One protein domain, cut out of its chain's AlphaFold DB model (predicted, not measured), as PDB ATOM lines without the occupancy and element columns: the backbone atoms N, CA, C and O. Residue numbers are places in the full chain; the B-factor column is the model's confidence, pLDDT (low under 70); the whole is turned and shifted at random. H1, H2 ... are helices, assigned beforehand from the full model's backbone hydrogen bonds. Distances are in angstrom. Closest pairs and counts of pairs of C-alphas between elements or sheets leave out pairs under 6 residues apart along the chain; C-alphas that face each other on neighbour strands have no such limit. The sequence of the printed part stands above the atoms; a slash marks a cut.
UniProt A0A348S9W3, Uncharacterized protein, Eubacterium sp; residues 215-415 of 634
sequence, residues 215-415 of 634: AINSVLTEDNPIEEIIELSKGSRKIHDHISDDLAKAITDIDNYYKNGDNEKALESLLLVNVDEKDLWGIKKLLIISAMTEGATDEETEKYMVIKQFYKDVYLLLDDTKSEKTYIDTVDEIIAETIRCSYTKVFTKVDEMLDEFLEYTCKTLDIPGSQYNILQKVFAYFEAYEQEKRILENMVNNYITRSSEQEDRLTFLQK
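What this domain is: This is residues 215 to 415 of the 634 residues of an uncharacterized protein of Eubacterium sp (UniProt A0A348S9W3). Four helices, H6 to H9, stand in an up-and-down bundle, and the helical hairpin of H4 and H5 extends it, with H4 packed on H6. The small hairpin of H2 and H3 makes one far end of the elongated body, H10 packs on H9 toward the other, and H1 crosses H4 and H8. The printed part has 201 residues with ten named helices, H1 to H10 in order along the chain, and no named strand; its class is all helix. It is compact, with a radius of gyration of the C-alphas of 18.0 A, and spans 60 by 39 by 28 A.

How they stand to each other: H4, residues 277 to 293, and H5, residues 298 to 314, form a hairpin at a shallow tilt of 32 degrees; their closest C-alphas, of Ser 290 and Tyr 304, are 5.1 A apart. H4 touches H6, residues 331 to 342, the same way at 13 degrees, a shallow tilt, with the C-alphas of Ile 288 and Ala 336 closest at 5.1 A. H6 forms an up-and-down bundle, each helix running against the one before, with H7, residues 348 to 364, H8, residues 369 to 382, and H9, residues 385 to 397. H6 and H7 are a hairpin, closest at C-alphas 338 and 350, 6.3 A; H7 touches H6 with residues 349 to 354 alone. H8 and H9 are another, closest at C-alphas 376 and 388, 5.0 A. H10, residues 404 to 413, touches H9 at a steep tilt of 50 degrees, closest at C-alphas 389 and 410, 6.0 A. H1, residues 225 to 234, is about perpendicular to H4 at 79 degrees and touches it, closest at C-alphas 233 and 289, 6.1 A; H4 does so with residues 285 to 292 alone. H2, residues 245 to 259, forms a hairpin with H3, residues 263 to 270, closest at C-alphas 250 and 269, 4.5 A. H2 only just touches H5, with 3 pairs of C-alphas within 8 A, through residue 251 alone. Each O i to N i+4 pair is within hydrogen-bond range in H1, H3, H4, H5, H6, H8 and H10; in H2 8 of 11 are, in H7 11 of 13, in H9 7 of 9.

Where its parts are: H4 is 25.1 A long, H5 24.6 A, H7 24.0 A, H2 21.6 A and H8 20.2 A. H1 begins at C-alpha 225 (229.299, 200.973, 174.764), and H10 ends at C-alpha 413 (238.279, 183.076, 168.389). H7 has a kink of 36 degrees near residue 358.

The domain as a whole: The C-alphas farthest apart, of Gly 261 and Lys 415, are 61.0 A apart. The printed part has no cut. The link from H5 to H6 is long, 16 residues, with residues 318 to 319 paired antiparallel with 326 to 327. Mean pLDDT of the printed part is 91.4; residues 321 to 325 are under 70.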
ATOM      1  N   ALA A 215     236.277 213.724 165.723       91.81
ATOM      2  CA  ALA A 215     235.612 213.476 164.451       91.81
ATOM      3  C   ALA A 215     235.593 211.980 164.076       91.81
ATOM      4  O   ALA A 215     234.556 211.467 163.663       91.81
ATOM      5  N   ILE A 216     236.700 211.266 164.304       92.94
ATOM      6  CA  ILE A 216     236.863 209.848 163.941       92.94
ATOM      7  C   ILE A 216     236.434 208.928 165.079       92.94
ATOM      8  O   ILE A 216     235.812 207.894 164.833       92.94
ATOM      9  N   ASN A 217     236.769 209.304 166.314       94.75
ATOM     10  CA  ASN A 217     236.461 208.517 167.503       94.75
ATOM     11  C   ASN A 217     234.952 208.397 167.712       94.75
ATOM     12  O   ASN A 217     234.197 209.320 167.403       94.75
ATOM     13  N   SER A 218     234.530 207.278 168.285       96.62
ATOM     14  CA  SER A 218     233.136 207.018 168.588       96.62
ATOM     15  C   SER A 218     232.560 208.015 169.590       96.62
ATOM     16  O   SER A 218     233.264 208.528 170.463       96.62
ATOM     17  N   VAL A 219     231.251 208.248 169.492       95.50
ATOM     18  CA  VAL A 219     230.480 208.930 170.541       95.50
ATOM     19  C   VAL A 219     230.263 208.071 171.792       95.50
ATOM     20  O   VAL A 219     229.890 208.611 172.831       95.50
ATOM     21  N   LEU A 220     230.480 206.758 171.699       96.81
ATOM     22  CA  LEU A 220     230.312 205.821 172.808       96.81
ATOM     23  C   LEU A 220     231.532 205.831 173.733       96.81
ATOM     24  O   LEU A 220     232.662 206.071 173.297       96.81
ATOM     25  N   THR A 221     231.322 205.512 175.007       94.88
ATOM     26  CA  THR A 221     232.417 205.314 175.956       94.88
ATOM     27  C   THR A 221     232.950 203.886 175.912       94.88
ATOM     28  O   THR A 221     232.257 202.938 175.544       94.88
ATOM     29  N   GLU A 222     234.215 203.723 176.299       94.25
ATOM     30  CA  GLU A 222     234.861 202.413 176.355       94.25
ATOM     31  C   GLU A 222     234.241 201.496 177.409       94.25
ATOM     32  O   GLU A 222     234.174 200.287 177.182       94.25
ATOM     33  N   ASP A 223     233.793 202.046 178.539       91.81
ATOM     34  CA  ASP A 223     233.344 201.261 179.688       91.81
ATOM     35  C   ASP A 223     232.127 200.406 179.315       91.81
ATOM     36  O   ASP A 223     232.208 199.173 179.368       91.81
ATOM     37  N   ASN A 224     231.054 201.042 178.827       92.19
ATOM     38  CA  ASN A 224     229.762 200.391 178.577       92.19
ATOM     39  C   ASN A 224     229.126 200.770 177.218       92.19
ATOM     40  O   ASN A 224     227.965 201.189 177.179       92.19
ATOM     41  N   PRO A 225     229.811 200.559 176.075       95.69
ATOM     42  CA  PRO A 225     229.299 200.973 174.764       95.69
ATOM     43  C   PRO A 225     227.981 200.277 174.393       95.69
ATOM     44  O   PRO A 225     227.132 200.857 173.724       95.69
ATOM     45  N   ILE A 226     227.779 199.037 174.852       94.69
ATOM     46  CA  ILE A 226     226.557 198.268 174.582       94.69
ATOM     47  C   ILE A 226     225.357 198.834 175.340       94.69
ATOM     48  O   ILE A 226     224.277 198.957 174.766       94.69
ATOM     49  N   GLU A 227     225.537 199.201 176.609       93.75
ATOM     50  CA  GLU A 227     224.471 199.821 177.400       93.75
ATOM     51  C   GLU A 227     224.071 201.167 176.792       93.75
ATOM     52  O   GLU A 227     222.885 201.441 176.641       93.75
ATOM     53  N   GLU A 228     225.042 201.957 176.328       94.81
ATOM     54  CA  GLU A 228     224.766 203.204 175.616       94.81
ATOM     55  C   GLU A 228     223.990 202.987 174.312       94.81
ATOM     56  O   GLU A 228     223.019 203.699 174.069       94.81
ATOM     57  N   ILE A 229     224.348 201.990 173.493       94.62
ATOM     58  CA  ILE A 229     223.577 201.637 172.286       94.62
ATOM     59  C   ILE A 229     222.135 201.258 172.661       94.62
ATOM     60  O   ILE A 229     221.181 201.725 172.030       94.62
ATOM     61  N   ILE A 230     221.957 200.453 173.713       91.06
ATOM     62  CA  ILE A 230     220.635 200.055 174.211       91.06
ATOM     63  C   ILE A 230     219.845 201.281 174.690       91.06
ATOM     64  O   ILE A 230     218.670 201.413 174.346       91.06
ATOM     65  N   GLU A 231     220.452 202.199 175.434       90.69
ATOM     66  CA  GLU A 231     219.789 203.426 175.889       90.69
ATOM     67  C   GLU A 231     219.445 204.365 174.725       90.69
ATOM     68  O   GLU A 231     218.332 204.894 174.666       90.69
ATOM     69  N   LEU A 232     220.330 204.504 173.734       89.94
ATOM     70  CA  LEU A 232     220.049 205.257 172.508       89.94
ATOM     71  C   LEU A 232     218.830 204.692 171.768       89.94
ATOM     72  O   LEU A 232     218.004 205.462 171.278       89.94
ATOM     73  N   SER A 233     218.657 203.365 171.748       81.25
ATOM     74  CA  SER A 233     217.505 202.710 171.107       81.25
ATOM     75  C   SER A 233     216.151 203.061 171.752       81.25
ATOM     76  O   SER A 233     215.108 203.006 171.085       81.25
ATOM     77  N   LYS A 234     216.170 203.455 173.035       85.19
ATOM     78  CA  LYS A 234     215.003 203.891 173.822       85.19
ATOM     79  C   LYS A 234     214.727 205.394 173.693       85.19
ATOM     80  O   LYS A 234     213.644 205.844 174.065       85.19
ATOM     81  N   GLY A 235     215.698 206.167 173.204       76.62
ATOM     82  CA  GLY A 235     215.623 207.618 173.068       76.62
ATOM     83  C   GLY A 235     214.693 208.102 171.951       76.62
ATOM     84  O   GLY A 235     214.100 207.322 171.200       76.62
ATOM     85  N   SER A 236     214.563 209.427 171.827       73.19
ATOM     86  CA  SER A 236     213.801 210.016 170.724       73.19
ATOM     87  C   SER A 236     214.463 209.719 169.382       73.19
ATOM     88  O   SER A 236     215.670 209.878 169.217       73.19
ATOM     89  N   ARG A 237     213.638 209.337 168.406       73.56
ATOM     90  CA  ARG A 237     214.048 209.045 167.023       73.56
ATOM     91  C   ARG A 237     213.859 210.236 166.087       73.56
ATOM     92  O   ARG A 237     214.024 210.118 164.877       73.56
ATOM     93  N   LYS A 238     213.434 211.381 166.621       78.06
ATOM     94  CA  LYS A 238     213.188 212.574 165.815       78.06
ATOM     95  C   LYS A 238     214.513 213.253 165.496       78.06
ATOM     96  O   LYS A 238     215.270 213.585 166.398       78.06
ATOM     97  N   ILE A 239     214.749 213.514 164.212       76.06
ATOM     98  CA  ILE A 239     215.992 214.124 163.715       76.06
ATOM     99  C   ILE A 239     216.304 215.451 164.429       76.06
ATOM    100  O   ILE A 239     217.432 215.659 164.861       76.06
ATOM    101  N   HIS A 240     215.297 216.309 164.627       79.56
ATOM    102  CA  HIS A 240     215.453 217.626 165.267       79.56
ATOM    103  C   HIS A 240     215.815 217.579 166.756       79.56
ATOM    104  O   HIS A 240     216.210 218.597 167.314       79.56
ATOM    105  N   ASP A 241     215.689 216.420 167.405       83.44
ATOM    106  CA  ASP A 241     216.149 216.264 168.787       83.44
ATOM    107  C   ASP A 241     217.676 216.058 168.854       83.44
ATOM    108  O   ASP A 241     218.262 216.186 169.927       83.44
ATOM    109  N   HIS A 242     218.320 215.764 167.715       84.81
ATOM    110  CA  HIS A 242     219.755 215.461 167.611       84.81
ATOM    111  C   HIS A 242     220.522 216.385 166.657       84.81
ATOM    112  O   HIS A 242     221.736 216.503 166.783       84.81
ATOM    113  N   ILE A 243     219.842 217.030 165.706       85.19
ATOM    114  CA  ILE A 243     220.429 217.977 164.751       85.19
ATOM    115  C   ILE A 243     219.719 219.323 164.897       85.19
ATOM    116  O   ILE A 243     218.494 219.390 164.778       85.19
ATOM    117  N   SER A 244     220.487 220.391 165.109       90.62
ATOM    118  CA  SER A 244     219.973 221.760 165.125       90.62
ATOM    119  C   SER A 244     219.695 222.294 163.716       90.62
ATOM    120  O   SER A 244     220.339 221.900 162.740       90.62
ATOM    121  N   ASP A 245     218.775 223.258 163.616       90.62
ATOM    122  CA  ASP A 245     218.537 223.996 162.368       90.62
ATOM    123  C   ASP A 245     219.823 224.681 161.865       90.62
ATOM    124  O   ASP A 245     220.033 224.787 160.657       90.62
ATOM    125  N   ASP A 246     220.707 225.098 162.779       92.94
ATOM    126  CA  ASP A 246     221.992 225.717 162.448       92.94
ATOM    127  C   ASP A 246     222.950 224.728 161.770       92.94
ATOM    128  O   ASP A 246     223.561 225.081 160.760       92.94
ATOM    129  N   LEU A 247     223.052 223.485 162.262       93.31
ATOM    130  CA  LEU A 247     223.855 222.441 161.616       93.31
ATOM    131  C   LEU A 247     223.276 222.062 160.249       93.31
ATOM    132  O   LEU A 247     224.012 222.016 159.264       93.31
ATOM    133  N   ALA A 248     221.960 221.847 160.165       91.25
ATOM    134  CA  ALA A 248     221.293 221.544 158.899       91.25
ATOM    135  C   ALA A 248     221.557 222.636 157.854       91.25
ATOM    136  O   ALA A 248     222.006 222.346 156.745       91.25
ATOM    137  N   LYS A 249     221.359 223.901 158.240       92.69
ATOM    138  CA  LYS A 249     221.584 225.058 157.377       92.69
ATOM    139  C   LYS A 249     223.049 225.219 156.986       92.69
ATOM    140  O   LYS A 249     223.327 225.556 155.837       92.69
ATOM    141  N   ALA A 250     223.981 224.992 157.915       93.12
ATOM    142  CA  ALA A 250     225.408 225.081 157.633       93.12
ATOM    143  C   ALA A 250     225.782 224.143 156.482       93.12
ATOM    144  O   ALA A 250     226.358 224.605 155.507       93.12
ATOM    145  N   ILE A 251     225.365 222.878 156.527       91.50
ATOM    146  CA  ILE A 251     225.683 221.911 155.469       91.50
ATOM    147  C   ILE A 251     224.977 222.244 154.146       91.50
ATOM    148  O   ILE A 251     225.607 222.202 153.089       91.50
ATOM    149  N   THR A 252     223.697 222.630 154.170       90.12
ATOM    150  CA  THR A 252     222.936 222.867 152.929       90.12
ATOM    151  C   THR A 252     223.304 224.164 152.210       90.12
ATOM    152  O   THR A 252     223.159 224.248 150.990       90.12
ATOM    153  N   ASP A 253     223.759 225.191 152.934       93.56
ATOM    154  CA  ASP A 253     223.973 226.523 152.361       93.56
ATOM    155  C   ASP A 253     225.388 226.745 151.794       93.56
ATOM    156  O   ASP A 253     225.582 227.730 151.078       93.56
ATOM    157  N   ILE A 254     226.370 225.865 152.055       93.81
ATOM    158  CA  ILE A 254     227.769 226.034 151.587       93.81
ATOM    159  C   ILE A 254     227.819 226.277 150.075       93.81
ATOM    160  O   ILE A 254     228.393 227.271 149.622       93.81
ATOM    161  N   ASP A 255     227.182 225.402 149.294       92.81
ATOM    162  CA  ASP A 255     227.176 225.474 147.829       92.81
ATOM    163  C   ASP A 255     226.469 226.742 147.322       92.81
ATOM    164  O   ASP A 255     226.943 227.399 146.391       92.81
ATOM    165  N   ASN A 256     225.383 227.149 147.987       94.75
ATOM    166  CA  ASN A 256     224.662 228.379 147.666       94.75
ATOM    167  C   ASN A 256     225.528 229.622 147.909       94.75
ATOM    168  O   ASN A 256     225.580 230.510 147.055       94.75
ATOM    169  N   TYR A 257     226.222 229.705 149.049       96.50
ATOM    170  CA  TYR A 257     227.112 230.831 149.341       96.50
ATOM    171  C   TYR A 257     228.303 230.869 148.386       96.50
ATOM    172  O   TYR A 257     228.599 231.929 147.830       96.50
ATOM    173  N   TYR A 258     228.919 229.717 148.114       95.31
ATOM    174  CA  TYR A 258     230.037 229.605 147.182       95.31
ATOM    175  C   TYR A 258     229.652 230.049 145.761       95.31
ATOM    176  O   TYR A 258     230.313 230.907 145.176       95.31
ATOM    177  N   LYS A 259     228.528 229.556 145.218       94.38
ATOM    178  CA  LYS A 259     228.042 229.928 143.874       94.38
ATOM    179  C   LYS A 259     227.660 231.402 143.747       94.38
ATOM    180  O   LYS A 259     227.805 231.975 142.670       94.38
ATOM    181  N   ASN A 260     227.195 232.019 144.833       95.31
ATOM    182  CA  ASN A 260     226.863 233.443 144.871       95.31
ATOM    183  C   ASN A 260     228.089 234.350 145.104       95.31
ATOM    184  O   ASN A 260     227.946 235.572 145.093       95.31
ATOM    185  N   GLY A 261     229.283 233.778 145.306       93.69
ATOM    186  CA  GLY A 261     230.520 234.513 145.580       93.69
ATOM    187  C   GLY A 261     230.641 235.041 147.014       93.69
ATOM    188  O   GLY A 261     231.527 235.851 147.287       93.69
ATOM    189  N   ASP A 262     229.779 234.600 147.934       96.19
ATOM    190  CA  ASP A 262     229.830 234.964 149.356       96.19
ATOM    191  C   ASP A 262     230.799 234.032 150.106       96.19
ATOM    192  O   ASP A 262     230.413 233.185 150.913       96.19
ATOM    193  N   ASN A 263     232.086 234.153 149.770       95.00
ATOM    194  CA  ASN A 263     233.135 233.234 150.220       95.00
ATOM    195  C   ASN A 263     233.307 233.213 151.748       95.00
ATOM    196  O   ASN A 263     233.598 232.164 152.315       95.00
ATOM    197  N   GLU A 264     233.127 234.346 152.434       93.62
ATOM    198  CA  GLU A 264     233.243 234.378 153.897       93.62
ATOM    199  C   GLU A 264     232.108 233.593 154.562       93.62
ATOM    200  O   GLU A 264     232.386 232.791 155.454       93.62
ATOM    201  N   LYS A 265     230.856 233.730 154.096       95.19
ATOM    202  CA  LYS A 265     229.750 232.907 154.612       95.19
ATOM    203  C   LYS A 265     229.884 231.439 154.237       95.19
ATOM    204  O   LYS A 265     229.586 230.581 155.060       95.19
ATOM    205  N   ALA A 266     230.361 231.140 153.028       97.00
ATOM    206  CA  ALA A 266     230.646 229.765 152.627       97.00
ATOM    207  C   ALA A 266     231.669 229.119 153.573       97.00
ATOM    208  O   ALA A 266     231.473 227.985 154.003       97.00
ATOM    209  N   LEU A 267     232.718 229.857 153.954       96.19
ATOM    210  CA  LEU A 267     233.716 229.395 154.917       96.19
ATOM    211  C   LEU A 267     233.146 229.261 156.336       96.19
ATOM    212  O   LEU A 267     233.454 228.288 157.017       96.19
ATOM    213  N   GLU A 268     232.323 230.212 156.792       95.56
ATOM    214  CA  GLU A 268     231.649 230.129 158.098       95.56
ATOM    215  C   GLU A 268     230.775 228.874 158.205       95.56
ATOM    216  O   GLU A 268     230.830 228.182 159.224       95.56
ATOM    217  N   SER A 269     230.011 228.567 157.152       95.69
ATOM    218  CA  SER A 269     229.208 227.348 157.061       95.69
ATOM    219  C   SER A 269     230.078 226.093 156.996       95.69
ATOM    220  O   SER A 269     229.835 225.159 157.752       95.69
ATOM    221  N   LEU A 270     231.119 226.082 156.155       96.00
ATOM    222  CA  LEU A 270     232.024 224.940 155.997       96.00
ATOM    223  C   LEU A 270     232.763 224.599 157.294       96.00
ATOM    224  O   LEU A 270     232.917 223.437 157.625       96.00
ATOM    225  N   LEU A 271     233.210 225.598 158.053       95.25
ATOM    226  CA  LEU A 271     233.926 225.381 159.317       95.25
ATOM    227  C   LEU A 271     232.991 225.324 160.530       95.25
ATOM    228  O   LEU A 271     233.459 225.335 161.671       95.25
ATOM    229  N   LEU A 272     231.677 225.258 160.285       95.25
ATOM    230  CA  LEU A 272     230.635 225.046 161.286       95.25
ATOM    231  C   LEU A 272     230.668 226.091 162.417       95.25
ATOM    232  O   LEU A 272     230.335 225.796 163.561       95.25
ATOM    233  N   VAL A 273     231.053 227.337 162.120       94.44
ATOM    234  CA  VAL A 273     231.333 228.380 163.133       94.44
ATOM    235  C   VAL A 273     230.150 228.598 164.089       94.44
ATOM    236  O   VAL A 273     230.339 228.747 165.302       94.44
ATOM    237  N   ASN A 274     228.931 228.565 163.547       93.12
ATOM    238  CA  ASN A 274     227.686 228.817 164.280       93.12
ATOM    239  C   ASN A 274     227.017 227.549 164.840       93.12
ATOM    240  O   ASN A 274     225.981 227.654 165.480       93.12
ATOM    241  N   VAL A 275     227.595 226.366 164.624       94.81
ATOM    242  CA  VAL A 275     227.058 225.089 165.125       94.81
ATOM    243  C   VAL A 275     227.560 224.847 166.542       94.81
ATOM    244  O   VAL A 275     228.717 225.165 166.815       94.81
ATOM    245  N   ASP A 276     226.756 224.276 167.440       93.00
ATOM    246  CA  ASP A 276     227.198 223.858 168.779       93.00
ATOM    247  C   ASP A 276     227.850 222.467 168.748       93.00
ATOM    248  O   ASP A 276     227.420 221.578 168.019       93.00
ATOM    249  N   GLU A 277     228.842 222.219 169.610       91.75
ATOM    250  CA  GLU A 277     229.554 220.931 169.620       91.75
ATOM    251  C   GLU A 277     228.605 219.761 169.920       91.75
ATOM    252  O   GLU A 277     228.744 218.675 169.362       91.75
ATOM    253  N   LYS A 278     227.580 219.996 170.753       92.19
ATOM    254  CA  LYS A 278     226.526 219.017 171.060       92.19
ATOM    255  C   LYS A 278     225.827 218.489 169.800       92.19
ATOM    256  O   LYS A 278     225.396 217.343 169.813       92.19
ATOM    257  N   ASP A 279     225.731 219.295 168.739       92.12
ATOM    258  CA  ASP A 279     225.075 218.912 167.488       92.12
ATOM    259  C   ASP A 279     225.977 217.959 166.687       92.12
ATOM    260  O   ASP A 279     225.480 217.021 166.067       92.12
ATOM    261  N   LEU A 280     227.307 218.120 166.779       94.25
ATOM    262  CA  LEU A 280     228.284 217.171 166.226       94.25
ATOM    263  C   LEU A 280     228.160 215.806 166.920       94.25
ATOM    264  O   LEU A 280     228.062 214.760 166.274       94.25
ATOM    265  N   TRP A 281     228.077 215.805 168.250       93.19
ATOM    266  CA  TRP A 281     227.801 214.586 169.017       93.19
ATOM    267  C   TRP A 281     226.413 214.004 168.702       93.19
ATOM    268  O   TRP A 281     226.248 212.784 168.641       93.19
ATOM    269  N   GLY A 282     225.421 214.866 168.477       93.88
ATOM    270  CA  GLY A 282     224.055 214.493 168.128       93.88
ATOM    271  C   GLY A 282     223.966 213.740 166.803       93.88
ATOM    272  O   GLY A 282     223.355 212.673 166.758       93.88
ATOM    273  N   ILE A 283     224.649 214.202 165.749       94.69
ATOM    274  CA  ILE A 283     224.651 213.500 164.455       94.69
ATOM    275  C   ILE A 283     225.328 212.117 164.532       94.69
ATOM    276  O   ILE A 283     224.845 211.174 163.905       94.69
ATOM    277  N   LYS A 284     226.372 211.944 165.361       95.88
ATOM    278  CA  LYS A 284     226.984 210.625 165.631       95.88
ATOM    279  C   LYS A 284     225.990 209.662 166.275       95.88
ATOM    280  O   LYS A 284     225.809 208.541 165.804       95.88
ATOM    281  N   LYS A 285     225.280 210.121 167.310       94.94
ATOM    282  CA  LYS A 285     224.226 209.333 167.973       94.94
ATOM    283  C   LYS A 285     223.094 208.991 167.012       94.94
ATOM    284  O   LYS A 285     222.622 207.858 167.002       94.94
ATOM    285  N   LEU A 286     222.678 209.949 166.188       94.00
ATOM    286  CA  LEU A 286     221.592 209.756 165.237       94.00
ATOM    287  C   LEU A 286     221.944 208.733 164.146       94.00
ATOM    288  O   LEU A 286     221.073 207.958 163.746       94.00
ATOM    289  N   LEU A 287     223.204 208.672 163.702       96.19
ATOM    290  CA  LEU A 287     223.675 207.623 162.792       96.19
ATOM    291  C   LEU A 287     223.486 206.226 163.408       96.19
ATOM    292  O   LEU A 287     222.904 205.350 162.772       96.19
ATOM    293  N   ILE A 288     223.899 206.036 164.665       95.69
ATOM    294  CA  ILE A 288     223.731 204.765 165.391       95.69
ATOM    295  C   ILE A 288     222.240 204.438 165.583       95.69
ATOM    296  O   ILE A 288     221.814 203.315 165.318       95.69
ATOM    297  N   ILE A 289     221.423 205.418 165.993       93.56
ATOM    298  CA  ILE A 289     219.973 205.246 166.186       93.56
ATOM    299  C   ILE A 289     219.286 204.812 164.891       93.56
ATOM    300  O   ILE A 289     218.521 203.850 164.900       93.56
ATOM    301  N   SER A 290     219.561 205.503 163.785       93.62
ATOM    302  CA  SER A 290     218.941 205.201 162.491       93.62
ATOM    303  C   SER A 290     219.394 203.858 161.919       93.62
ATOM    304  O   SER A 290     218.601 203.182 161.272       93.62
ATOM    305  N   ALA A 291     220.621 203.413 162.208       94.62
ATOM    306  CA  ALA A 291     221.078 202.077 161.834       94.62
ATOM    307  C   ALA A 291     220.285 200.959 162.536       94.62
ATOM    308  O   ALA A 291     220.041 199.919 161.932       94.62
ATOM    309  N   MET A 292     219.847 201.178 163.783       91.69
ATOM    310  CA  MET A 292     219.039 200.215 164.550       91.69
ATOM    311  C   MET A 292     217.575 200.125 164.095       91.69
ATOM    312  O   MET A 292     216.859 199.203 164.489       91.69
ATOM    313  N   THR A 293     217.082 201.111 163.347       88.12
ATOM    314  CA  THR A 293     215.700 201.126 162.838       88.12
ATOM    315  C   THR A 293     215.618 200.863 161.344       88.12
ATOM    316  O   THR A 293     214.519 200.677 160.815       88.12
ATOM    317  N   GLU A 294     216.760 200.816 160.663       89.50
ATOM    318  CA  GLU A 294     216.818 200.567 159.236       89.50
ATOM    319  C   GLU A 294     216.214 199.203 158.874       89.50
ATOM    320  O   GLU A 294     216.346 198.221 159.600       89.50
ATOM    321  N   GLY A 295     215.463 199.165 157.769       85.69
ATOM    322  CA  GLY A 295     214.735 197.974 157.334       85.69
ATOM    323  C   GLY A 295     213.410 197.718 158.064       85.69
ATOM    324  O   GLY A 295     212.642 196.865 157.618       85.69
ATOM    325  N   ALA A 296     213.075 198.464 159.128       87.62
ATOM    326  CA  ALA A 296     211.763 198.350 159.774       87.62
ATOM    327  C   ALA A 296     210.623 198.838 158.860       87.62
ATOM    328  O   ALA A 296     209.535 198.259 158.853       87.62
ATOM    329  N   THR A 297     210.874 199.898 158.086       89.94
ATOM    330  CA  THR A 297     210.001 200.418 157.022       89.94
ATOM    331  C   THR A 297     210.845 201.032 155.899       89.94
ATOM    332  O   THR A 297     212.025 201.346 156.093       89.94
ATOM    333  N   ASP A 298     210.235 201.262 154.731       92.50
ATOM    334  CA  ASP A 298     210.873 202.008 153.635       92.50
ATOM    335  C   ASP A 298     211.271 203.428 154.082       92.50
ATOM    336  O   ASP A 298     212.352 203.909 153.749       92.50
ATOM    337  N   GLU A 299     210.436 204.067 154.909       91.31
ATOM    338  CA  GLU A 299     210.686 205.404 155.459       91.31
ATOM    339  C   GLU A 299     211.912 205.430 156.389       91.31
ATOM    340  O   GLU A 299     212.727 206.344 156.309       91.31
ATOM    341  N   GLU A 300     212.083 204.431 157.261       90.56
ATOM    342  CA  GLU A 300     213.269 204.336 158.129       90.56
ATOM    343  C   GLU A 300     214.544 204.060 157.323       90.56
ATOM    344  O   GLU A 300     215.614 204.576 157.647       90.56
ATOM    345  N   THR A 301     214.423 203.315 156.225       91.94
ATOM    346  CA  THR A 301     215.534 203.079 155.296       91.94
ATOM    347  C   THR A 301     215.950 204.368 154.584       91.94
ATOM    348  O   THR A 301     217.138 204.687 154.525       91.94
ATOM    349  N   GLU A 302     214.988 205.158 154.101       93.12
ATOM    350  CA  GLU A 302     215.251 206.471 153.502       93.12
ATOM    351  C   GLU A 302     215.872 207.441 154.518       93.12
ATOM    352  O   GLU A 302     216.875 208.092 154.218       93.12
ATOM    353  N   LYS A 303     215.350 207.481 155.753       91.50
ATOM    354  CA  LYS A 303     215.919 208.287 156.846       91.50
ATOM    355  C   LYS A 303     217.374 207.931 157.119       91.50
ATOM    356  O   LYS A 303     218.197 208.841 157.190       91.50
ATOM    357  N   TYR A 304     217.704 206.645 157.250       93.56
ATOM    358  CA  TYR A 304     219.087 206.212 157.453       93.56
ATOM    359  C   TYR A 304     219.998 206.687 156.316       93.56
ATOM    360  O   TYR A 304     221.073 207.214 156.583       93.56
ATOM    361  N   MET A 305     219.567 206.565 155.056       94.38
ATOM    362  CA  MET A 305     220.365 207.022 153.911       94.38
ATOM    363  C   MET A 305     220.628 208.532 153.950       94.38
ATOM    364  O   MET A 305     221.760 208.963 153.724       94.38
ATOM    365  N   VAL A 306     219.613 209.334 154.288       92.50
ATOM    366  CA  VAL A 306     219.755 210.790 154.448       92.50
ATOM    367  C   VAL A 306     220.699 211.125 155.603       92.50
ATOM    368  O   VAL A 306     221.603 211.940 155.436       92.50
ATOM    369  N   ILE A 307     220.534 210.474 156.757       93.81
ATOM    370  CA  ILE A 307     221.379 210.687 157.941       93.81
ATOM    371  C   ILE A 307     222.826 210.278 157.655       93.81
ATOM    372  O   ILE A 307     223.738 211.010 158.024       93.81
ATOM    373  N   LYS A 308     223.051 209.156 156.963       94.94
ATOM    374  CA  LYS A 308     224.386 208.696 156.564       94.94
ATOM    375  C   LYS A 308     225.064 209.698 155.638       94.94
ATOM    376  O   LYS A 308     226.228 210.013 155.853       94.94
ATOM    377  N   GLN A 309     224.354 210.228 154.642       92.94
ATOM    378  CA  GLN A 309     224.924 211.249 153.762       92.94
ATOM    379  C   GLN A 309     225.251 212.529 154.535       92.94
ATOM    380  O   GLN A 309     226.356 213.047 154.423       92.94
ATOM    381  N   PHE A 310     224.328 212.988 155.378       92.88
ATOM    382  CA  PHE A 310     224.533 214.175 156.198       92.88
ATOM    383  C   PHE A 310     225.711 214.012 157.171       92.88
ATOM    384  O   PHE A 310     226.523 214.918 157.329       92.88
ATOM    385  N   TYR A 311     225.852 212.831 157.779       95.06
ATOM    386  CA  TYR A 311     227.011 212.466 158.590       95.06
ATOM    387  C   TYR A 311     228.307 212.565 157.780       95.06
ATOM    388  O   TYR A 311     229.259 213.194 158.233       95.06
ATOM    389  N   LYS A 312     228.337 212.003 156.565       92.81
ATOM    390  CA  LYS A 312     229.513 212.050 155.683       92.81
ATOM    391  C   LYS A 312     229.900 213.464 155.270       92.81
ATOM    392  O   LYS A 312     231.085 213.733 155.128       92.81
ATOM    393  N   ASP A 313     228.933 214.360 155.108       91.00
ATOM    394  CA  ASP A 313     229.213 215.761 154.782       91.00
ATOM    395  C   ASP A 313     229.848 216.503 155.975       91.00
ATOM    396  O   ASP A 313     230.714 217.355 155.785       91.00
ATOM    397  N   VAL A 314     229.461 216.164 157.212       92.69
ATOM    398  CA  VAL A 314     230.046 216.726 158.448       92.69
ATOM    399  C   VAL A 314     231.426 216.130 158.738       92.69
ATOM    400  O   VAL A 314     232.336 216.849 159.136       92.69
ATOM    401  N   TYR A 315     231.595 214.828 158.523       92.69
ATOM    402  CA  TYR A 315     232.815 214.083 158.842       92.69
ATOM    403  C   TYR A 315     233.601 213.686 157.592       92.69
ATOM    404  O   TYR A 315     234.249 212.644 157.572       92.69
ATOM    405  N   LEU A 316     233.565 214.522 156.547       91.44
ATOM    406  CA  LEU A 316     234.290 214.252 155.310       91.44
ATOM    407  C   LEU A 316     235.793 214.236 155.583       91.44
ATOM    408  O   LEU A 316     236.400 215.289 155.774       91.44
ATOM    409  N   LEU A 317     236.376 213.042 155.569       89.19
ATOM    410  CA  LEU A 317     237.795 212.802 155.779       89.19
ATOM    411  C   LEU A 317     238.349 211.976 154.614       89.19
ATOM    412  O   LEU A 317     237.695 211.040 154.153       89.19
ATOM    413  N   LEU A 318     239.535 212.335 154.115       87.56
ATOM    414  CA  LEU A 318     240.116 211.724 152.913       87.56
ATOM    415  C   LEU A 318     241.491 211.096 153.168       87.56
ATOM    416  O   LEU A 318     242.352 211.694 153.813       87.56
ATOM    417  N   ASP A 319     241.710 209.908 152.598       81.06
ATOM    418  CA  ASP A 319     243.023 209.264 152.511       81.06
ATOM    419  C   ASP A 319     243.904 210.021 151.508       81.06
ATOM    420  O   ASP A 319     243.547 210.183 150.335       81.06
ATOM    421  N   ASP A 320     245.056 210.504 151.972       70.81
ATOM    422  CA  ASP A 320     245.977 211.296 151.168       70.81
ATOM    423  C   ASP A 320     247.141 210.519 150.546       70.81
ATOM    424  O   ASP A 320     247.942 211.097 149.802       70.81
ATOM    425  N   THR A 321     247.219 209.219 150.814       66.94
ATOM    426  CA  THR A 321     248.274 208.332 150.319       66.94
ATOM    427  C   THR A 321     247.899 207.636 149.015       66.94
ATOM    428  O   THR A 321     248.783 207.254 148.241       66.94
ATOM    429  N   LYS A 322     246.602 207.492 148.731       64.44
ATOM    430  CA  LYS A 322     246.100 206.841 147.516       64.44
ATOM    431  C   LYS A 322     245.956 207.827 146.356       64.44
ATOM    432  O   LYS A 322     245.594 208.989 146.515       64.44
ATOM    433  N   SER A 323     246.224 207.339 145.141       53.53
ATOM    434  CA  SER A 323     246.014 208.106 143.903       53.53
ATOM    435  C   SER A 323     244.533 208.331 143.592       53.53
ATOM    436  O   SER A 323     244.182 209.319 142.949       53.53
ATOM    437  N   GLU A 324     243.678 207.403 144.031       62.97
ATOM    438  CA  GLU A 324     242.225 207.550 144.027       62.97
ATOM    439  C   GLU A 324     241.759 207.980 145.416       62.97
ATOM    440  O   GLU A 324     242.170 207.420 146.433       62.97
ATOM    441  N   LYS A 325     240.913 209.012 145.446       66.81
ATOM    442  CA  LYS A 325     240.393 209.596 146.681       66.81
ATOM    443  C   LYS A 325     239.535 208.561 147.391       66.81
ATOM    444  O   LYS A 325     238.500 208.169 146.854       66.81
ATOM    445  N   THR A 326     239.959 208.154 148.581       75.38
ATOM    446  CA  THR A 326     239.209 207.191 149.389       75.38
ATOM    447  C   THR A 326     238.744 207.866 150.672       75.38
ATOM    448  O   THR A 326     239.462 208.683 151.249       75.38
ATOM    449  N   TYR A 327     237.487 207.619 151.030       85.56
ATOM    450  CA  TYR A 327     236.855 208.175 152.218       85.56
ATOM    451  C   TYR A 327     237.338 207.412 153.449       85.56
ATOM    452  O   TYR A 327     237.361 206.189 153.435       85.56
ATOM    453  N   ILE A 328     237.694 208.133 154.506       88.12
ATOM    454  CA  ILE A 328     238.100 207.522 155.770       88.12
ATOM    455  C   ILE A 328     236.847 207.205 156.583       88.12
ATOM    456  O   ILE A 328     236.178 208.121 157.059       88.12
ATOM    457  N   ASP A 329     236.574 205.920 156.796       91.81
ATOM    458  CA  ASP A 329     235.485 205.495 157.674       91.81
ATOM    459  C   ASP A 329     235.782 205.841 159.143       91.81
ATOM    460  O   ASP A 329     236.861 205.545 159.677       91.81
ATOM    461  N   THR A 330     234.808 206.457 159.817       94.69
ATOM    462  CA  THR A 330     234.881 206.705 161.263       94.69
ATOM    463  C   THR A 330     234.501 205.461 162.071       94.69
ATOM    464  O   THR A 330     233.889 204.514 161.572       94.69
ATOM    465  N   VAL A 331     234.804 205.473 163.374       97.25
ATOM    466  CA  VAL A 331     234.418 204.376 164.277       97.25
ATOM    467  C   VAL A 331     232.892 204.244 164.360       97.25
ATOM    468  O   VAL A 331     232.371 203.131 164.341       97.25
ATOM    469  N   ASP A 332     232.158 205.362 164.397       97.81
ATOM    470  CA  ASP A 332     230.688 205.346 164.452       97.81
ATOM    471  C   ASP A 332     230.059 204.805 163.157       97.81
ATOM    472  O   ASP A 332     229.018 204.150 163.215       97.81
ATOM    473  N   GLU A 333     230.684 205.023 161.995       97.19
ATOM    474  CA  GLU A 333     230.234 204.423 160.733       97.19
ATOM    475  C   GLU A 333     230.409 202.910 160.723       97.19
ATOM    476  O   GLU A 333     229.486 202.197 160.323       97.19
ATOM    477  N   ILE A 334     231.551 202.414 161.208       98.06
ATOM    478  CA  ILE A 334     231.796 200.973 161.350       98.06
ATOM    479  C   ILE A 334     230.760 200.366 162.304       98.06
ATOM    480  O   ILE A 334     230.168 199.332 161.991       98.06
ATOM    481  N   ILE A 335     230.472 201.021 163.435       98.38
ATOM    482  CA  ILE A 335     229.437 200.585 164.387       98.38
ATOM    483  C   ILE A 335     228.058 200.552 163.714       98.38
ATOM    484  O   ILE A 335     227.355 199.545 163.800       98.38
ATOM    485  N   ALA A 336     227.670 201.619 163.015       97.50
ATOM    486  CA  ALA A 336     226.383 201.701 162.332       97.50
ATOM    487  C   ALA A 336     226.225 200.617 161.252       97.50
ATOM    488  O   ALA A 336     225.172 199.984 161.149       97.50
ATOM    489  N   GLU A 337     227.271 200.353 160.468       97.38
ATOM    490  CA  GLU A 337     227.251 199.291 159.461       97.38
ATOM    491  C   GLU A 337     227.209 197.896 160.105       97.38
ATOM    492  O   GLU A 337     226.505 197.012 159.618       97.38
ATOM    493  N   THR A 338     227.871 197.709 161.250       97.94
ATOM    494  CA  THR A 338     227.807 196.468 162.042       97.94
ATOM    495  C   THR A 338     226.390 196.171 162.506       97.94
ATOM    496  O   THR A 338     225.914 195.047 162.347       97.94
ATOM    497  N   ILE A 339     225.697 197.181 163.036       96.31
ATOM    498  CA  ILE A 339     224.300 197.067 163.468       96.31
ATOM    499  C   ILE A 339     223.427 196.609 162.296       96.31
ATOM    500  O   ILE A 339     222.718 195.612 162.422       96.31
ATOM    501  N   ARG A 340     223.534 197.262 161.133       94.44
ATOM    502  CA  ARG A 340     222.782 196.880 159.924       94.44
ATOM    503  C   ARG A 340     223.073 195.449 159.477       94.44
ATOM    504  O   ARG A 340     222.161 194.670 159.206       94.44
ATOM    505  N   CYS A 341     224.352 195.091 159.411       93.88
ATOM    506  CA  CYS A 341     224.789 193.762 158.997       93.88
ATOM    507  C   CYS A 341     224.318 192.670 159.971       93.88
ATOM    508  O   CYS A 341     224.058 191.539 159.552       93.88
ATOM    509  N   SER A 342     224.127 193.007 161.251       92.31
ATOM    510  CA  SER A 342     223.712 192.056 162.286       92.31
ATOM    511  C   SER A 342     222.339 191.421 162.034       92.31
ATOM    512  O   SER A 342     222.149 190.257 162.384       92.31
ATOM    513  N   TYR A 343     221.411 192.116 161.361       88.62
ATOM    514  CA  TYR A 343     220.082 191.574 161.040       88.62
ATOM    515  C   TYR A 343     220.133 190.425 160.030       88.62
ATOM    516  O   TYR A 343     219.299 189.523 160.071       88.62
ATOM    517  N   THR A 344     221.113 190.451 159.124       88.44
ATOM    518  CA  THR A 344     221.303 189.414 158.095       88.44
ATOM    519  C   THR A 344     222.442 188.453 158.421       88.44
ATOM    520  O   THR A 344     222.556 187.413 157.775       88.44
ATOM    521  N   LYS A 345     223.265 188.784 159.426       90.00
ATOM    522  CA  LYS A 345     224.498 188.074 159.799       90.00
ATOM    523  C   LYS A 345     225.502 187.980 158.641       90.00
ATOM    524  O   LYS A 345     226.236 187.004 158.521       90.00
ATOM    525  N   VAL A 346     225.541 189.012 157.793       92.19
ATOM    526  CA  VAL A 346     226.478 189.144 156.666       92.19
ATOM    527  C   VAL A 346     227.284 190.427 156.836       92.19
ATOM    528  O   VAL A 346     226.747 191.514 156.667       92.19
ATOM    529  N   PHE A 347     228.578 190.301 157.140       94.94
ATOM    530  CA  PHE A 347     229.448 191.422 157.523       94.94
ATOM    531  C   PHE A 347     230.459 191.846 156.445       94.94
ATOM    532  O   PHE A 347     231.374 192.609 156.732       94.94
ATOM    533  N   THR A 348     230.283 191.425 155.188       94.69
ATOM    534  CA  THR A 348     231.231 191.711 154.090       94.69
ATOM    535  C   THR A 348     231.534 193.203 153.927       94.69
ATOM    536  O   THR A 348     232.667 193.579 153.655       94.69
ATOM    537  N   LYS A 349     230.538 194.080 154.122       94.19
ATOM    538  CA  LYS A 349     230.759 195.530 154.029       94.19
ATOM    539  C   LYS A 349     231.613 196.059 155.181       94.19
ATOM    540  O   LYS A 349     232.467 196.909 154.958       94.19
ATOM    541  N   VAL A 350     231.406 195.534 156.387       96.94
ATOM    542  CA  VAL A 350     232.237 195.850 157.555       96.94
ATOM    543  C   VAL A 350     233.669 195.371 157.324       96.94
ATOM    544  O   VAL A 350     234.602 196.069 157.703       96.94
ATOM    545  N   ASP A 351     233.859 194.231 156.653       95.12
ATOM    546  CA  ASP A 351     235.198 193.750 156.313       95.12
ATOM    547  C   ASP A 351     235.967 194.723 155.417       95.12
ATOM    548  O   ASP A 351     237.133 194.987 155.706       95.12
ATOM    549  N   GLU A 352     235.310 195.276 154.394       93.31
ATOM    550  CA  GLU A 352     235.890 196.297 153.510       93.31
ATOM    551  C   GLU A 352     236.251 197.577 154.280       93.31
ATOM    552  O   GLU A 352     237.328 198.133 154.083       93.31
ATOM    553  N   MET A 353     235.373 198.032 155.182       94.75
ATOM    554  CA  MET A 353     235.630 199.217 156.013       94.75
ATOM    555  C   MET A 353     236.801 198.980 156.977       94.75
ATOM    556  O   MET A 353     237.630 199.862 157.196       94.75
ATOM    557  N   LEU A 354     236.907 197.774 157.546       94.81
ATOM    558  CA  LEU A 354     238.006 197.408 158.437       94.81
ATOM    559  C   LEU A 354     239.349 197.294 157.715       94.81
ATOM    560  O   LEU A 354     240.365 197.588 158.344       94.81
ATOM    561  N   ASP A 355     239.378 196.886 156.442       90.69
ATOM    562  CA  ASP A 355     240.615 196.880 155.647       90.69
ATOM    563  C   ASP A 355     241.217 198.289 155.608       90.69
ATOM    564  O   ASP A 355     242.362 198.498 156.006       90.69
ATOM    565  N   GLU A 356     240.416 199.283 155.226       87.94
ATOM    566  CA  GLU A 356     240.853 200.678 155.175       87.94
ATOM    567  C   GLU A 356     241.162 201.247 156.565       87.94
ATOM    568  O   GLU A 356     242.223 201.847 156.780       87.94
ATOM    569  N   PHE A 357     240.283 201.007 157.537       91.69
ATOM    570  CA  PHE A 357     240.439 201.528 158.889       91.69
ATOM    571  C   PHE A 357     241.714 201.018 159.577       91.69
ATOM    572  O   PHE A 357     242.473 201.803 160.153       91.69
ATOM    573  N   LEU A 358     241.983 199.712 159.514       91.00
ATOM    574  CA  LEU A 358     243.124 199.098 160.199       91.00
ATOM    575  C   LEU A 358     244.443 199.327 159.457       91.00
ATOM    576  O   LEU A 358     245.489 199.470 160.100       91.00
ATOM    577  N   GLU A 359     244.429 199.361 158.121       84.12
ATOM    578  CA  GLU A 359     245.654 199.541 157.342       84.12
ATOM    579  C   GLU A 359     246.118 200.992 157.269       84.12
ATOM    580  O   GLU A 359     247.335 201.214 157.312       84.12
ATOM    581  N   TYR A 360     245.180 201.941 157.177       84.00
ATOM    582  CA  TYR A 360     245.455 203.360 156.972       84.00
ATOM    583  C   TYR A 360     245.064 204.213 158.183       84.00
ATOM    584  O   TYR A 360     245.944 204.803 158.815       84.00
ATOM    585  N   THR A 361     243.778 204.259 158.550       87.75
ATOM    586  CA  THR A 361     243.256 205.195 159.566       87.75
ATOM    587  C   THR A 361     243.982 205.046 160.896       87.75
ATOM    588  O   THR A 361     244.487 206.021 161.451       87.75
ATOM    589  N   CYS A 362     244.113 203.818 161.392       88.56
ATOM    590  CA  CYS A 362     244.775 203.542 162.661       88.56
ATOM    591  C   CYS A 362     246.265 203.895 162.676       88.56
ATOM    592  O   CYS A 362     246.745 204.408 163.686       88.56
ATOM    593  N   LYS A 363     246.983 203.676 161.569       82.25
ATOM    594  CA  LYS A 363     248.428 203.938 161.492       82.25
ATOM    595  C   LYS A 363     248.741 205.413 161.303       82.25
ATOM    596  O   LYS A 363     249.648 205.933 161.945       82.25
ATOM    597  N   THR A 364     248.012 206.078 160.412       82.25
ATOM    598  CA  THR A 364     248.262 207.477 160.046       82.25
ATOM    599  C   THR A 364     247.723 208.425 161.107       82.25
ATOM    600  O   THR A 364     248.343 209.443 161.406       82.25
ATOM    601  N   LEU A 365     246.575 208.084 161.697       83.12
ATOM    602  CA  LEU A 365     245.857 208.955 162.616       83.12
ATOM    603  C   LEU A 365     245.954 208.495 164.064       83.12
ATOM    604  O   LEU A 365     245.243 209.062 164.880       83.12
ATOM    605  N   ASP A 366     246.830 207.544 164.408       84.56
ATOM    606  CA  ASP A 366     247.167 207.148 165.790       84.56
ATOM    607  C   ASP A 366     245.914 207.059 166.684       84.56
ATOM    608  O   ASP A 366     245.668 207.891 167.567       84.56
ATOM    609  N   ILE A 367     245.036 206.126 166.312       90.19
ATOM    610  CA  ILE A 367     243.725 205.931 166.937       90.19
ATOM    611  C   ILE A 367     243.915 205.287 168.317       90.19
ATOM    612  O   ILE A 367     244.601 204.266 168.420       90.19
ATOM    613  N   PRO A 368     243.307 205.834 169.388       91.25
ATOM    614  CA  PRO A 368     243.551 205.338 170.735       91.25
ATOM    615  C   PRO A 368     242.949 203.945 170.955       91.25
ATOM    616  O   PRO A 368     241.902 203.599 170.403       91.25
ATOM    617  N   GLY A 369     243.579 203.166 171.842       93.38
ATOM    618  CA  GLY A 369     243.149 201.802 172.179       93.38
ATOM    619  C   GLY A 369     241.702 201.691 172.672       93.38
ATOM    620  O   GLY A 369     241.059 200.674 172.434       93.38
ATOM    621  N   SER A 370     241.146 202.761 173.250       95.38
ATOM    622  CA  SER A 370     239.736 202.813 173.649       95.38
ATOM    623  C   SER A 370     238.777 202.553 172.484       95.38
ATOM    624  O   SER A 370     237.758 201.894 172.661       95.38
ATOM    625  N   GLN A 371     239.121 202.987 171.266       96.06
ATOM    626  CA  GLN A 371     238.285 202.771 170.080       96.06
ATOM    627  C   GLN A 371     238.299 201.314 169.617       96.06
ATOM    628  O   GLN A 371     237.266 200.786 169.209       96.06
ATOM    629  N   TYR A 372     239.443 200.637 169.742       96.25
ATOM    630  CA  TYR A 372     239.544 199.197 169.498       96.25
ATOM    631  C   TYR A 372     238.688 198.423 170.496       96.25
ATOM    632  O   TYR A 372     237.965 197.510 170.108       96.25
ATOM    633  N   ASN A 373     238.722 198.823 171.766       96.62
ATOM    634  CA  ASN A 373     237.952 198.182 172.826       96.62
ATOM    635  C   ASN A 373     236.439 198.385 172.629       96.62
ATOM    636  O   ASN A 373     235.669 197.442 172.817       96.62
ATOM    637  N   ILE A 374     236.007 199.570 172.176       98.25
ATOM    638  CA  ILE A 374     234.612 199.825 171.778       98.25
ATOM    639  C   ILE A 374     234.208 198.898 170.628       98.25
ATOM    640  O   ILE A 374     233.223 198.170 170.758       98.25
ATOM    641  N   LEU A 375     234.977 198.874 169.534       98.19
ATOM    642  CA  LEU A 375     234.679 198.026 168.375       98.19
ATOM    643  C   LEU A 375     234.658 196.542 168.744       98.19
ATOM    644  O   LEU A 375     233.732 195.840 168.351       98.19
ATOM    645  N   GLN A 376     235.609 196.069 169.553       96.88
ATOM    646  CA  GLN A 376     235.631 194.694 170.055       96.88
ATOM    647  C   GLN A 376     234.321 194.349 170.779       96.88
ATOM    648  O   GLN A 376     233.692 193.338 170.464       96.88
ATOM    649  N   LYS A 377     233.886 195.191 171.727       96.12
ATOM    650  CA  LYS A 377     232.646 194.974 172.489       96.12
ATOM    651  C   LYS A 377     231.414 194.990 171.579       96.12
ATOM    652  O   LYS A 377     230.549 194.126 171.716       96.12
ATOM    653  N   VAL A 378     231.348 195.932 170.634       97.44
ATOM    654  CA  VAL A 378     230.261 196.039 169.644       97.44
ATOM    655  C   VAL A 378     230.203 194.801 168.752       97.44
ATOM    656  O   VAL A 378     229.136 194.203 168.606       97.44
ATOM    657  N   PHE A 379     231.337 194.363 168.204       97.19
ATOM    658  CA  PHE A 379     231.403 193.168 167.368       97.19
ATOM    659  C   PHE A 379     230.994 191.909 168.131       97.19
ATOM    660  O   PHE A 379     230.192 191.129 167.618       97.19
ATOM    661  N   ALA A 380     231.459 191.743 169.373       93.44
ATOM    662  CA  ALA A 380     231.061 190.624 170.220       93.44
ATOM    663  C   ALA A 380     229.540 190.593 170.459       93.44
ATOM    664  O   ALA A 380     228.922 189.534 170.345       93.44
ATOM    665  N   TYR A 381     228.929 191.748 170.746       93.19
ATOM    666  CA  TYR A 381     227.490 191.861 171.007       93.19
ATOM    667  C   TYR A 381     226.629 191.543 169.776       93.19
ATOM    668  O   TYR A 381     225.613 190.861 169.897       93.19
ATOM    669  N   PHE A 382     227.038 191.999 168.590       92.81
ATOM    670  CA  PHE A 382     226.309 191.745 167.340       92.81
ATOM    671  C   PHE A 382     226.669 190.413 166.659       92.81
ATOM    672  O   PHE A 382     226.127 190.106 165.590       92.81
ATOM    673  N   GLU A 383     227.509 189.596 167.304       92.44
ATOM    674  CA  GLU A 383     227.999 188.296 166.822       92.44
ATOM    675  C   GLU A 383     228.858 188.400 165.545       92.44
ATOM    676  O   GLU A 383     228.926 187.478 164.734       92.44
ATOM    677  N   ALA A 384     229.543 189.531 165.364       94.25
ATOM    678  CA  ALA A 384     230.504 189.784 164.293       94.25
ATOM    679  C   ALA A 384     231.900 189.252 164.683       94.25
ATOM    680  O   ALA A 384     232.880 189.991 164.763       94.25
ATOM    681  N   TYR A 385     231.986 187.960 165.014       93.38
ATOM    682  CA  TYR A 385     233.161 187.379 165.681       93.38
ATOM    683  C   TYR A 385     234.443 187.395 164.839       93.38
ATOM    684  O   TYR A 385     235.534 187.554 165.388       93.38
ATOM    685  N   GLU A 386     234.339 187.275 163.513       93.50
ATOM    686  CA  GLU A 386     235.508 187.422 162.637       93.50
ATOM    687  C   GLU A 386     236.023 188.868 162.638       93.50
ATOM    688  O   GLU A 386     237.230 189.096 162.689       93.50
ATOM    689  N   GLN A 387     235.129 189.859 162.678       96.62
ATOM    690  CA  GLN A 387     235.499 191.271 162.790       96.62
ATOM    691  C   GLN A 387     236.100 191.581 164.172       96.62
ATOM    692  O   GLN A 387     237.128 192.254 164.254       96.62
ATOM    693  N   GLU A 388     235.539 191.022 165.254       96.62
ATOM    694  CA  GLU A 388     236.111 191.097 166.610       96.62
ATOM    695  C   GLU A 388     237.552 190.571 166.634       96.62
ATOM    696  O   GLU A 388     238.469 191.239 167.122       96.62
ATOM    697  N   LYS A 389     237.770 189.388 166.052       95.88
ATOM    698  CA  LYS A 389     239.092 188.772 165.929       95.88
ATOM    699  C   LYS A 389     240.062 189.674 165.168       95.88
ATOM    700  O   LYS A 389     241.176 189.881 165.641       95.88
ATOM    701  N   ARG A 390     239.647 190.256 164.037       95.50
ATOM    702  CA  ARG A 390     240.485 191.169 163.238       95.50
ATOM    703  C   ARG A 390     240.921 192.413 164.015       95.50
ATOM    704  O   ARG A 390     242.079 192.817 163.887       95.50
ATOM    705  N   ILE A 391     240.035 193.001 164.826       96.38
ATOM    706  CA  ILE A 391     240.376 194.112 165.734       96.38
ATOM    707  C   ILE A 391     241.449 193.675 166.724       96.38
ATOM    708  O   ILE A 391     242.497 194.315 166.814       96.38
ATOM    709  N   LEU A 392     241.220 192.559 167.423       96.19
ATOM    710  CA  LEU A 392     242.150 192.035 168.421       96.19
ATOM    711  C   LEU A 392     243.519 191.710 167.809       96.19
ATOM    712  O   LEU A 392     244.548 192.054 168.390       96.19
ATOM    713  N   GLU A 393     243.569 191.092 166.628       94.69
ATOM    714  CA  GLU A 393     244.819 190.795 165.915       94.69
ATOM    715  C   GLU A 393     245.598 192.068 165.562       94.69
ATOM    716  O   GLU A 393     246.825 192.093 165.686       94.69
ATOM    717  N   ASN A 394     244.901 193.147 165.197       94.06
ATOM    718  CA  ASN A 394     245.531 194.396 164.778       94.06
ATOM    719  C   ASN A 394     245.926 195.345 165.913       94.06
ATOM    720  O   ASN A 394     246.706 196.263 165.655       94.06
ATOM    721  N   MET A 395     245.478 195.130 167.154       93.81
ATOM    722  CA  MET A 395     245.901 195.960 168.296       93.81
ATOM    723  C   MET A 395     247.432 196.002 168.424       93.81
ATOM    724  O   MET A 395     248.020 197.079 168.486       93.81
ATOM    725  N   VAL A 396     248.099 194.844 168.348       90.44
ATOM    726  CA  VAL A 396     249.568 194.756 168.461       90.44
ATOM    727  C   VAL A 396     250.268 195.429 167.277       90.44
ATOM    728  O   VAL A 396     251.276 196.110 167.468       90.44
ATOM    729  N   ASN A 397     249.713 195.299 166.066       87.94
ATOM    730  CA  ASN A 397     250.243 195.948 164.861       87.94
ATOM    731  C   ASN A 397     250.212 197.482 164.958       87.94
ATOM    732  O   ASN A 397     251.007 198.150 164.300       87.94
ATOM    733  N   ASN A 398     249.318 198.022 165.787       87.69
ATOM    734  CA  ASN A 398     249.152 199.451 166.035       87.69
ATOM    735  C   ASN A 398     249.671 199.871 167.422       87.69
ATOM    736  O   ASN A 398     249.267 200.899 167.949       87.69
ATOM    737  N   TYR A 399     250.586 199.091 168.012       88.94
ATOM    738  CA  TYR A 399     251.238 199.384 169.299       88.94
ATOM    739  C   TYR A 399     250.283 199.496 170.502       88.94
ATOM    740  O   TYR A 399     250.631 200.087 171.526       88.94
ATOM    741  N   ILE A 400     249.103 198.880 170.421       92.44
ATOM    742  CA  ILE A 400     248.128 198.815 171.509       92.44
ATOM    743  C   ILE A 400     248.302 197.481 172.240       92.44
ATOM    744  O   ILE A 400     248.253 196.402 171.647       92.44
ATOM    745  N   THR A 401     248.515 197.553 173.554       92.94
ATOM    746  CA  THR A 401     248.677 196.361 174.400       92.94
ATOM    747  C   THR A 401     247.315 195.752 174.715       92.94
ATOM    748  O   THR A 401     246.422 196.459 175.174       92.94
ATOM    749  N   ARG A 402     247.171 194.440 174.502       94.88
ATOM    750  CA  ARG A 402     245.974 193.680 174.884       94.88
ATOM    751  C   ARG A 402     246.000 193.315 176.367       94.88
ATOM    752  O   ARG A 402     247.060 193.030 176.926       94.88
ATOM    753  N   SER A 403     244.831 193.302 176.998       92.75
ATOM    754  CA  SER A 403     244.653 192.727 178.333       92.75
ATOM    755  C   SER A 403     244.742 191.194 178.293       92.75
ATOM    756  O   SER A 403     244.614 190.579 177.234       92.75
ATOM    757  N   SER A 404     244.912 190.552 179.454       91.56
ATOM    758  CA  SER A 404     244.881 189.080 179.541       91.56
ATOM    759  C   SER A 404     243.555 188.502 179.036       91.56
ATOM    760  O   SER A 404     243.543 187.477 178.365       91.56
ATOM    761  N   GLU A 405     242.442 189.181 179.317       91.25
ATOM    762  CA  GLU A 405     241.115 188.770 178.853       91.25
ATOM    763  C   GLU A 405     240.995 188.866 177.325       91.25
ATOM    764  O   GLU A 405     240.417 187.988 176.689       91.25
ATOM    765  N   GLN A 406     241.596 189.894 176.720       94.44
ATOM    766  CA  GLN A 406     241.642 190.058 175.266       94.44
ATOM    767  C   GLN A 406     242.528 189.009 174.582       94.44
ATOM    768  O   GLN A 406     242.182 188.539 173.499       94.44
ATOM    769  N   GLU A 407     243.640 188.607 175.203       94.38
ATOM    770  CA  GLU A 407     244.477 187.503 174.708       94.38
ATOM    771  C   GLU A 407     243.741 186.159 174.769       94.38
ATOM    772  O   GLU A 407     243.752 185.398 173.796       94.38
ATOM    773  N   ASP A 408     243.041 185.884 175.873       93.38
ATOM    774  CA  ASP A 408     242.202 184.690 176.005       93.38
ATOM    775  C   ASP A 408     241.085 184.689 174.958       93.38
ATOM    776  O   ASP A 408     240.843 183.672 174.299       93.38
ATOM    777  N   ARG A 409     240.435 185.845 174.760       94.75
ATOM    778  CA  ARG A 409     239.378 186.032 173.764       94.75
ATOM    779  C   ARG A 409     239.880 185.800 172.349       94.75
ATOM    780  O   ARG A 409     239.250 185.049 171.607       94.75
ATOM    781  N   LEU A 410     241.024 186.367 171.984       95.44
ATOM    782  CA  LEU A 410     241.615 186.146 170.670       95.44
ATOM    783  C   LEU A 410     241.996 184.676 170.463       95.44
ATOM    784  O   LEU A 410     241.651 184.086 169.440       95.44
ATOM    785  N   THR A 411     242.668 184.073 171.446       93.75
ATOM    786  CA  THR A 411     243.075 182.661 171.397       93.75
ATOM    787  C   THR A 411     241.867 181.748 171.222       93.75
ATOM    788  O   THR A 411     241.929 180.753 170.496       93.75
ATOM    789  N   PHE A 412     240.756 182.083 171.878       93.56
ATOM    790  CA  PHE A 412     239.490 181.406 171.680       93.56
ATOM    791  C   PHE A 412     239.030 181.552 170.228       93.56
ATOM    792  O   PHE A 412     238.973 180.527 169.553       93.56
ATOM    793  N   LEU A 413     238.796 182.779 169.740       93.69
ATOM    794  CA  LEU A 413     238.279 183.076 168.389       93.69
ATOM    795  C   LEU A 413     239.119 182.461 167.259       93.69
ATOM    796  O   LEU A 413     238.583 182.022 166.241       93.69
ATOM    797  N   GLN A 414     240.436 182.360 167.437       93.56
ATOM    798  CA  GLN A 414     241.342 181.752 166.459       93.56
ATOM    799  C   GLN A 414     241.117 180.250 166.236       93.56
ATOM    800  O   GLN A 414     241.547 179.732 165.206       93.56
ATOM    801  N   LYS A 415     240.418 179.549 167.138       86.75
ATOM    802  CA  LYS A 415     240.036 178.145 166.920       86.75
ATOM    803  C   LYS A 415     239.092 177.982 165.723       86.75
ATOM    804  O   LYS A 415     239.164 176.958 165.052       86.75
TER     805      LYS A 415